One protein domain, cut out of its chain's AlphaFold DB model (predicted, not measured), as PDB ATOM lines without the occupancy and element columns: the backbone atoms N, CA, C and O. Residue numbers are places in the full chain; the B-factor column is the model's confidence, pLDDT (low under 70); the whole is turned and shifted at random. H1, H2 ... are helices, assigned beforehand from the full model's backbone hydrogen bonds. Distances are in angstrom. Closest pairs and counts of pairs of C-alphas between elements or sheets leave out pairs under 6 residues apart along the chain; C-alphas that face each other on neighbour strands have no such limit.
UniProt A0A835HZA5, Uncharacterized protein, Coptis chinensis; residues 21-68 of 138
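What this domain is: This is residues 21 to 68 of the 138 residues of an uncharacterized protein of Coptis chinensis (UniProt A0A835HZA5). What is the main picture? Two helices, the shorter H1 and the longer H2, are set loosely one over the other at a steep angle; the loop joining them sticks out at residues 37 to 43, and the tail, residues 59 to 68, folds back beside H2 on the side away from H1. What is it made of? The printed part has 48 residues with two named helices, H1 then H2, and no named strand; its class is all helix. How large is its outline? It is compact, with a radius of gyration of the C-alphas of 10.9 A and spans of 31 by 24 by 15 A.

How they stand to each other: How does H1, residues 25 to 33, stand to H2, residues 44 to 58? They are close but not clearly touching, with 2 pairs of C-alphas within 8 A. The closest C-alphas are those of Trp 27 and Phe 54, 7.4 A apart. How do they run? They run opposite ways at a steep tilt of 57 degrees. What do the backbones show? In H1 and H2 every O i to N i+4 pair is within hydrogen-bond range.

Where its parts are: Where is H1? It begins at C-alpha 25, (125.928, 102.251, 151.803), and is 13.0 A from first to last C-alpha. Where is H2? It is 21.2 A long from first to last C-alpha and ends at C-alpha 58, (123.810, 114.064, 153.343).

The domain as a whole: How far does it reach? The two C-alphas farthest apart are those of Pro 38 and Gly 62, 31.3 A. Is there a cut or a long link? The printed part has no cut, and the link from H1 to H2, 10 residues, is short. Where is confidence low? The mean pLDDT of the printed part is 78.0; residues 38 to 41 and 67 to 68 are under 70.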
ATOM      1  N   TYR A  21     124.721 104.608 160.898       82.00
ATOM      2  CA  TYR A  21     125.637 104.774 159.766       82.00
ATOM      3  C   TYR A  21     126.019 103.448 159.095       82.00
ATOM      4  O   TYR A  21     126.418 103.467 157.935       82.00
ATOM      5  N   ASP A  22     125.933 102.314 159.796       83.94
ATOM      6  CA  ASP A  22     126.345 101.008 159.256       83.94
ATOM      7  C   ASP A  22     125.362 100.512 158.184       83.94
ATOM      8  O   ASP A  22     125.747  99.873 157.207       83.94
ATOM      9  N   ASN A  23     124.094 100.906 158.321       86.44
ATOM     10  CA  ASN A  23     123.035 100.584 157.373       86.44
ATOM     11  C   ASN A  23     123.034 101.480 156.112       86.44
ATOM     12  O   ASN A  23     122.315 101.182 155.156       86.44
ATOM     13  N   ASP A  24     123.823 102.566 156.066       82.00
ATOM     14  CA  ASP A  24     123.900 103.442 154.888       82.00
ATOM     15  C   ASP A  24     125.087 103.063 153.974       82.00
ATOM     16  O   ASP A  24     126.251 103.276 154.334       82.00
ATOM     17  N   PRO A  25     124.848 102.582 152.736       82.06
ATOM     18  CA  PRO A  25     125.928 102.251 151.803       82.06
ATOM     19  C   PRO A  25     126.799 103.465 151.434       82.06
ATOM     20  O   PRO A  25     127.961 103.305 151.052       82.06
ATOM     21  N   ARG A  26     126.279 104.694 151.561       83.94
ATOM     22  CA  ARG A  26     127.042 105.927 151.312       83.94
ATOM     23  C   ARG A  26     128.084 106.175 152.392       83.94
ATOM     24  O   ARG A  26     129.124 106.751 152.078       83.94
ATOM     25  N   TRP A  27     127.837 105.735 153.628       85.69
ATOM     26  CA  TRP A  27     128.813 105.842 154.709       85.69
ATOM     27  C   TRP A  27     130.044 104.983 154.419       85.69
ATOM     28  O   TRP A  27     131.155 105.488 154.527       85.69
ATOM     29  N   ALA A  28     129.877 103.741 153.955       83.56
ATOM     30  CA  ALA A  28     131.004 102.869 153.604       83.56
ATOM     31  C   ALA A  28     131.871 103.452 152.465       83.56
ATOM     32  O   ALA A  28     133.106 103.457 152.538       83.56
ATOM     33  N   VAL A  29     131.233 104.005 151.428       81.81
ATOM     34  CA  VAL A  29     131.932 104.680 150.318       81.81
ATOM     35  C   VAL A  29     132.613 105.967 150.791       81.81
ATOM     36  O   VAL A  29     133.749 106.245 150.422       81.81
ATOM     37  N   TYR A  30     131.954 106.755 151.638       84.00
ATOM     38  CA  TYR A  30     132.538 107.964 152.211       84.00
ATOM     39  C   TYR A  30     133.739 107.646 153.110       84.00
ATOM     40  O   TYR A  30     134.803 108.228 152.932       84.00
ATOM     41  N   TRP A  31     133.590 106.686 154.021       82.81
ATOM     42  CA  TRP A  31     134.617 106.260 154.966       82.81
ATOM     43  C   TRP A  31     135.864 105.718 154.267       82.81
ATOM     44  O   TRP A  31     136.977 106.077 154.636       82.81
ATOM     45  N   SER A  32     135.691 104.929 153.202       79.31
ATOM     46  CA  SER A  32     136.812 104.415 152.400       79.31
ATOM     47  C   SER A  32     137.562 105.491 151.605       79.31
ATOM     48  O   SER A  32     138.730 105.297 151.274       79.31
ATOM     49  N   ASN A  33     136.935 106.643 151.344       76.12
ATOM     50  CA  ASN A  33     137.595 107.792 150.719       76.12
ATOM     51  C   ASN A  33     138.399 108.639 151.716       76.12
ATOM     52  O   ASN A  33     139.192 109.487 151.298       76.12
ATOM     53  N   ILE A  34     138.201 108.445 153.022       78.69
ATOM     54  CA  ILE A  34     138.919 109.195 154.048       78.69
ATOM     55  C   ILE A  34     140.264 108.510 154.309       78.69
ATOM     56  O   ILE A  34     140.339 107.378 154.782       78.69
ATOM     57  N   LEU A  35     141.350 109.236 154.046       74.06
ATOM     58  CA  LEU A  35     142.702 108.804 154.389       74.06
ATOM     59  C   LEU A  35     143.035 109.237 155.816       74.06
ATOM     60  O   LEU A  35     143.515 110.347 156.047       74.06
ATOM     61  N   ILE A  36     142.773 108.353 156.777       71.44
ATOM     62  CA  ILE A  36     143.130 108.583 158.177       71.44
ATOM     63  C   ILE A  36     144.515 107.980 158.433       71.44
ATOM     64  O   ILE A  36     144.706 106.779 158.231       71.44
ATOM     65  N   PRO A  37     145.493 108.772 158.902       73.69
ATOM     66  CA  PRO A  37     146.774 108.235 159.330       73.69
ATOM     67  C   PRO A  37     146.596 107.151 160.409       73.69
ATOM     68  O   PRO A  37     145.735 107.291 161.282       73.69
ATOM     69  N   PRO A  38     147.426 106.093 160.421       66.31
ATOM     70  CA  PRO A  38     147.250 104.946 161.319       66.31
ATOM     71  C   PRO A  38     147.262 105.323 162.809       66.31
ATOM     72  O   PRO A  38     146.567 104.704 163.608       66.31
ATOM     73  N   HIS A  39     147.980 106.386 163.182       63.44
ATOM     74  CA  HIS A  39     148.021 106.902 164.555       63.44
ATOM     75  C   HIS A  39     146.748 107.669 164.969       63.44
ATOM     76  O   HIS A  39     146.520 107.882 166.157       63.44
ATOM     77  N   LEU A  40     145.903 108.066 164.012       64.31
ATOM     78  CA  LEU A  40     144.651 108.800 164.241       64.31
ATOM     79  C   LEU A  40     143.414 107.934 164.009       64.31
ATOM     80  O   LEU A  40     142.377 108.192 164.612       64.31
ATOM     81  N   SER A  41     143.527 106.864 163.219       66.12
ATOM     82  CA  SER A  41     142.421 105.935 162.952       66.12
ATOM     83  C   SER A  41     141.942 105.184 164.198       66.12
ATOM     84  O   SER A  41     140.817 104.693 164.209       66.12
ATOM     85  N   SER A  42     142.768 105.094 165.244       73.25
ATOM     86  CA  SER A  42     142.388 104.467 166.515       73.25
ATOM     87  C   SER A  42     141.623 105.410 167.455       73.25
ATOM     88  O   SER A  42     141.165 104.970 168.509       73.25
ATOM     89  N   ARG A  43     141.504 106.705 167.124       76.31
ATOM     90  CA  ARG A  43     140.830 107.689 167.977       76.31
ATOM     91  C   ARG A  43     139.331 107.719 167.683       76.31
ATOM     92  O   ARG A  43     138.917 108.023 166.566       76.31
ATOM     93  N   SER A  44     138.518 107.486 168.712       79.19
ATOM     94  CA  SER A  44     137.053 107.561 168.626       79.19
ATOM     95  C   SER A  44     136.551 108.948 168.226       79.19
ATOM     96  O   SER A  44     135.564 109.045 167.498       79.19
ATOM     97  N   ASP A  45     137.256 110.008 168.638       77.62
ATOM     98  CA  ASP A  45     136.916 111.389 168.279       77.62
ATOM     99  C   ASP A  45     136.886 111.564 166.755       77.62
ATOM    100  O   ASP A  45     135.974 112.179 166.211       77.62
ATOM    101  N   VAL A  46     137.873 110.992 166.054       77.50
ATOM    102  CA  VAL A  46     138.063 111.170 164.604       77.50
ATOM    103  C   VAL A  46     136.898 110.541 163.855       77.50
ATOM    104  O   VAL A  46     136.284 111.169 162.994       77.50
ATOM    105  N   ILE A  47     136.535 109.323 164.250       81.44
ATOM    106  CA  ILE A  47     135.389 108.604 163.696       81.44
ATOM    107  C   ILE A  47     134.096 109.402 163.931       81.44
ATOM    108  O   ILE A  47     133.292 109.557 163.013       81.44
ATOM    109  N   HIS A  48     133.895 109.934 165.141       83.62
ATOM    110  CA  HIS A  48     132.701 110.708 165.496       83.62
ATOM    111  C   HIS A  48     132.590 112.014 164.698       83.62
ATOM    112  O   HIS A  48     131.530 112.310 164.148       83.62
ATOM    113  N   HIS A  49     133.701 112.726 164.518       81.69
ATOM    114  CA  HIS A  49     133.746 113.945 163.714       81.69
ATOM    115  C   HIS A  49     133.397 113.684 162.242       81.69
ATOM    116  O   HIS A  49     132.570 114.388 161.659       81.69
ATOM    117  N   PHE A  50     133.953 112.632 161.634       82.12
ATOM    118  CA  PHE A  50     133.621 112.273 160.252       82.12
ATOM    119  C   PHE A  50     132.172 111.798 160.089       82.12
ATOM    120  O   PHE A  50     131.549 112.110 159.073       82.12
ATOM    121  N   LYS A  51     131.601 111.121 161.092       85.88
ATOM    122  CA  LYS A  51     130.165 110.797 161.122       85.88
ATOM    123  C   LYS A  51     129.304 112.060 161.125       85.88
ATOM    124  O   LYS A  51     128.382 112.176 160.323       85.88
ATOM    125  N   HIS A  52     129.649 113.051 161.945       83.75
ATOM    126  CA  HIS A  52     128.942 114.338 161.978       83.75
ATOM    127  C   HIS A  52     129.083 115.113 160.668       83.75
ATOM    128  O   HIS A  52     128.103 115.681 160.188       83.75
ATOM    129  N   LYS A  53     130.257 115.074 160.026       82.69
ATOM    130  CA  LYS A  53     130.448 115.650 158.684       82.69
ATOM    131  C   LYS A  53     129.603 114.963 157.618       82.69
ATOM    132  O   LYS A  53     129.049 115.649 156.760       82.69
ATOM    133  N   PHE A  54     129.491 113.638 157.663       85.81
ATOM    134  CA  PHE A  54     128.602 112.894 156.775       85.81
ATOM    135  C   PHE A  54     127.141 113.296 157.005       85.81
ATOM    136  O   PHE A  54     126.442 113.636 156.051       85.81
ATOM    137  N   TYR A  55     126.709 113.348 158.267       83.38
ATOM    138  CA  TYR A  55     125.350 113.738 158.635       83.38
ATOM    139  C   TYR A  55     125.015 115.153 158.154       83.38
ATOM    140  O   TYR A  55     123.969 115.363 157.547       83.38
ATOM    141  N   HIS A  56     125.946 116.097 158.312       83.44
ATOM    142  CA  HIS A  56     125.809 117.450 157.778       83.44
ATOM    143  C   HIS A  56     125.698 117.478 156.246       83.44
ATOM    144  O   HIS A  56     124.909 118.227 155.679       83.44
ATOM    145  N   ARG A  57     126.488 116.664 155.536       76.31
ATOM    146  CA  ARG A  57     126.517 116.684 154.066       76.31
ATOM    147  C   ARG A  57     125.315 116.005 153.414       76.31
ATOM    148  O   ARG A  57     124.907 116.462 152.349       76.31
ATOM    149  N   TYR A  58     124.793 114.931 154.002       78.19
ATOM    150  CA  TYR A  58     123.810 114.064 153.343       78.19
ATOM    151  C   TYR A  58     122.438 114.023 154.014       78.19
ATOM    152  O   TYR A  58     121.473 113.680 153.333       78.19
ATOM    153  N   ILE A  59     122.339 114.357 155.305       84.50
ATOM    154  CA  ILE A  59     121.103 114.209 156.086       84.50
ATOM    155  C   ILE A  59     120.543 115.574 156.486       84.50
ATOM    156  O   ILE A  59     119.445 115.928 156.063       84.50
ATOM    157  N   ASP A  60     121.302 116.354 157.257       80.62
ATOM    158  CA  ASP A  60     120.875 117.664 157.751       80.62
ATOM    159  C   ASP A  60     121.987 118.722 157.601       80.62
ATOM    160  O   ASP A  60     122.833 118.864 158.491       80.62
ATOM    161  N   PRO A  61     121.973 119.528 156.521       77.06
ATOM    162  CA  PRO A  61     122.928 120.621 156.331       77.06
ATOM    163  C   PRO A  61     122.770 121.752 157.357       77.06
ATOM    164  O   PRO A  61     123.608 122.649 157.413       77.06
ATOM    165  N   GLY A  62     121.713 121.730 158.172       73.25
ATOM    166  CA  GLY A  62     121.524 122.637 159.293       73.25
ATOM    167  C   GLY A  62     122.270 122.224 160.564       73.25
ATOM    168  O   GLY A  62     122.275 123.008 161.511       73.25
ATOM    169  N   LEU A  63     122.885 121.036 160.618       75.62
ATOM    170  CA  LEU A  63     123.706 120.603 161.752       75.62
ATOM    171  C   LEU A  63     125.038 121.362 161.763       75.62
ATOM    172  O   LEU A  63     125.826 121.253 160.825       75.62
ATOM    173  N   VAL A  64     125.339 122.072 162.847       74.75
ATOM    174  CA  VAL A  64     126.664 122.664 163.062       74.75
ATOM    175  C   VAL A  64     127.621 121.573 163.547       74.75
ATOM    176  O   VAL A  64     127.459 121.035 164.644       74.75
ATOM    177  N   VAL A  65     128.616 121.248 162.720       76.12
ATOM    178  CA  VAL A  65     129.684 120.299 163.062       76.12
ATOM    179  C   VAL A  65     130.825 121.065 163.718       76.12
ATOM    180  O   VAL A  65     131.396 121.963 163.100       76.12
ATOM    181  N   ASP A  66     131.151 120.716 164.961       72.00
ATOM    182  CA  ASP A  66     132.268 121.347 165.662       72.00
ATOM    183  C   ASP A  66     133.603 120.906 165.037       72.00
ATOM    184  O   ASP A  66     133.769 119.718 164.722       72.00
ATOM    185  N   PRO A  67     134.572 121.826 164.874       63.56
ATOM    186  CA  PRO A  67     135.934 121.446 164.526       63.56
ATOM    187  C   PRO A  67     136.503 120.539 165.622       63.56
ATOM    188  O   PRO A  67     136.216 120.724 166.809       63.56
ATOM    189  N   MET A  68     137.302 119.536 165.246       63.62
ATOM    190  CA  MET A  68     137.949 118.689 166.249       63.62
ATOM    191  C   MET A  68     138.842 119.553 167.137       63.62
ATOM    192  O   MET A  68     139.713 120.261 166.642       63.62
TER     193      MET A  68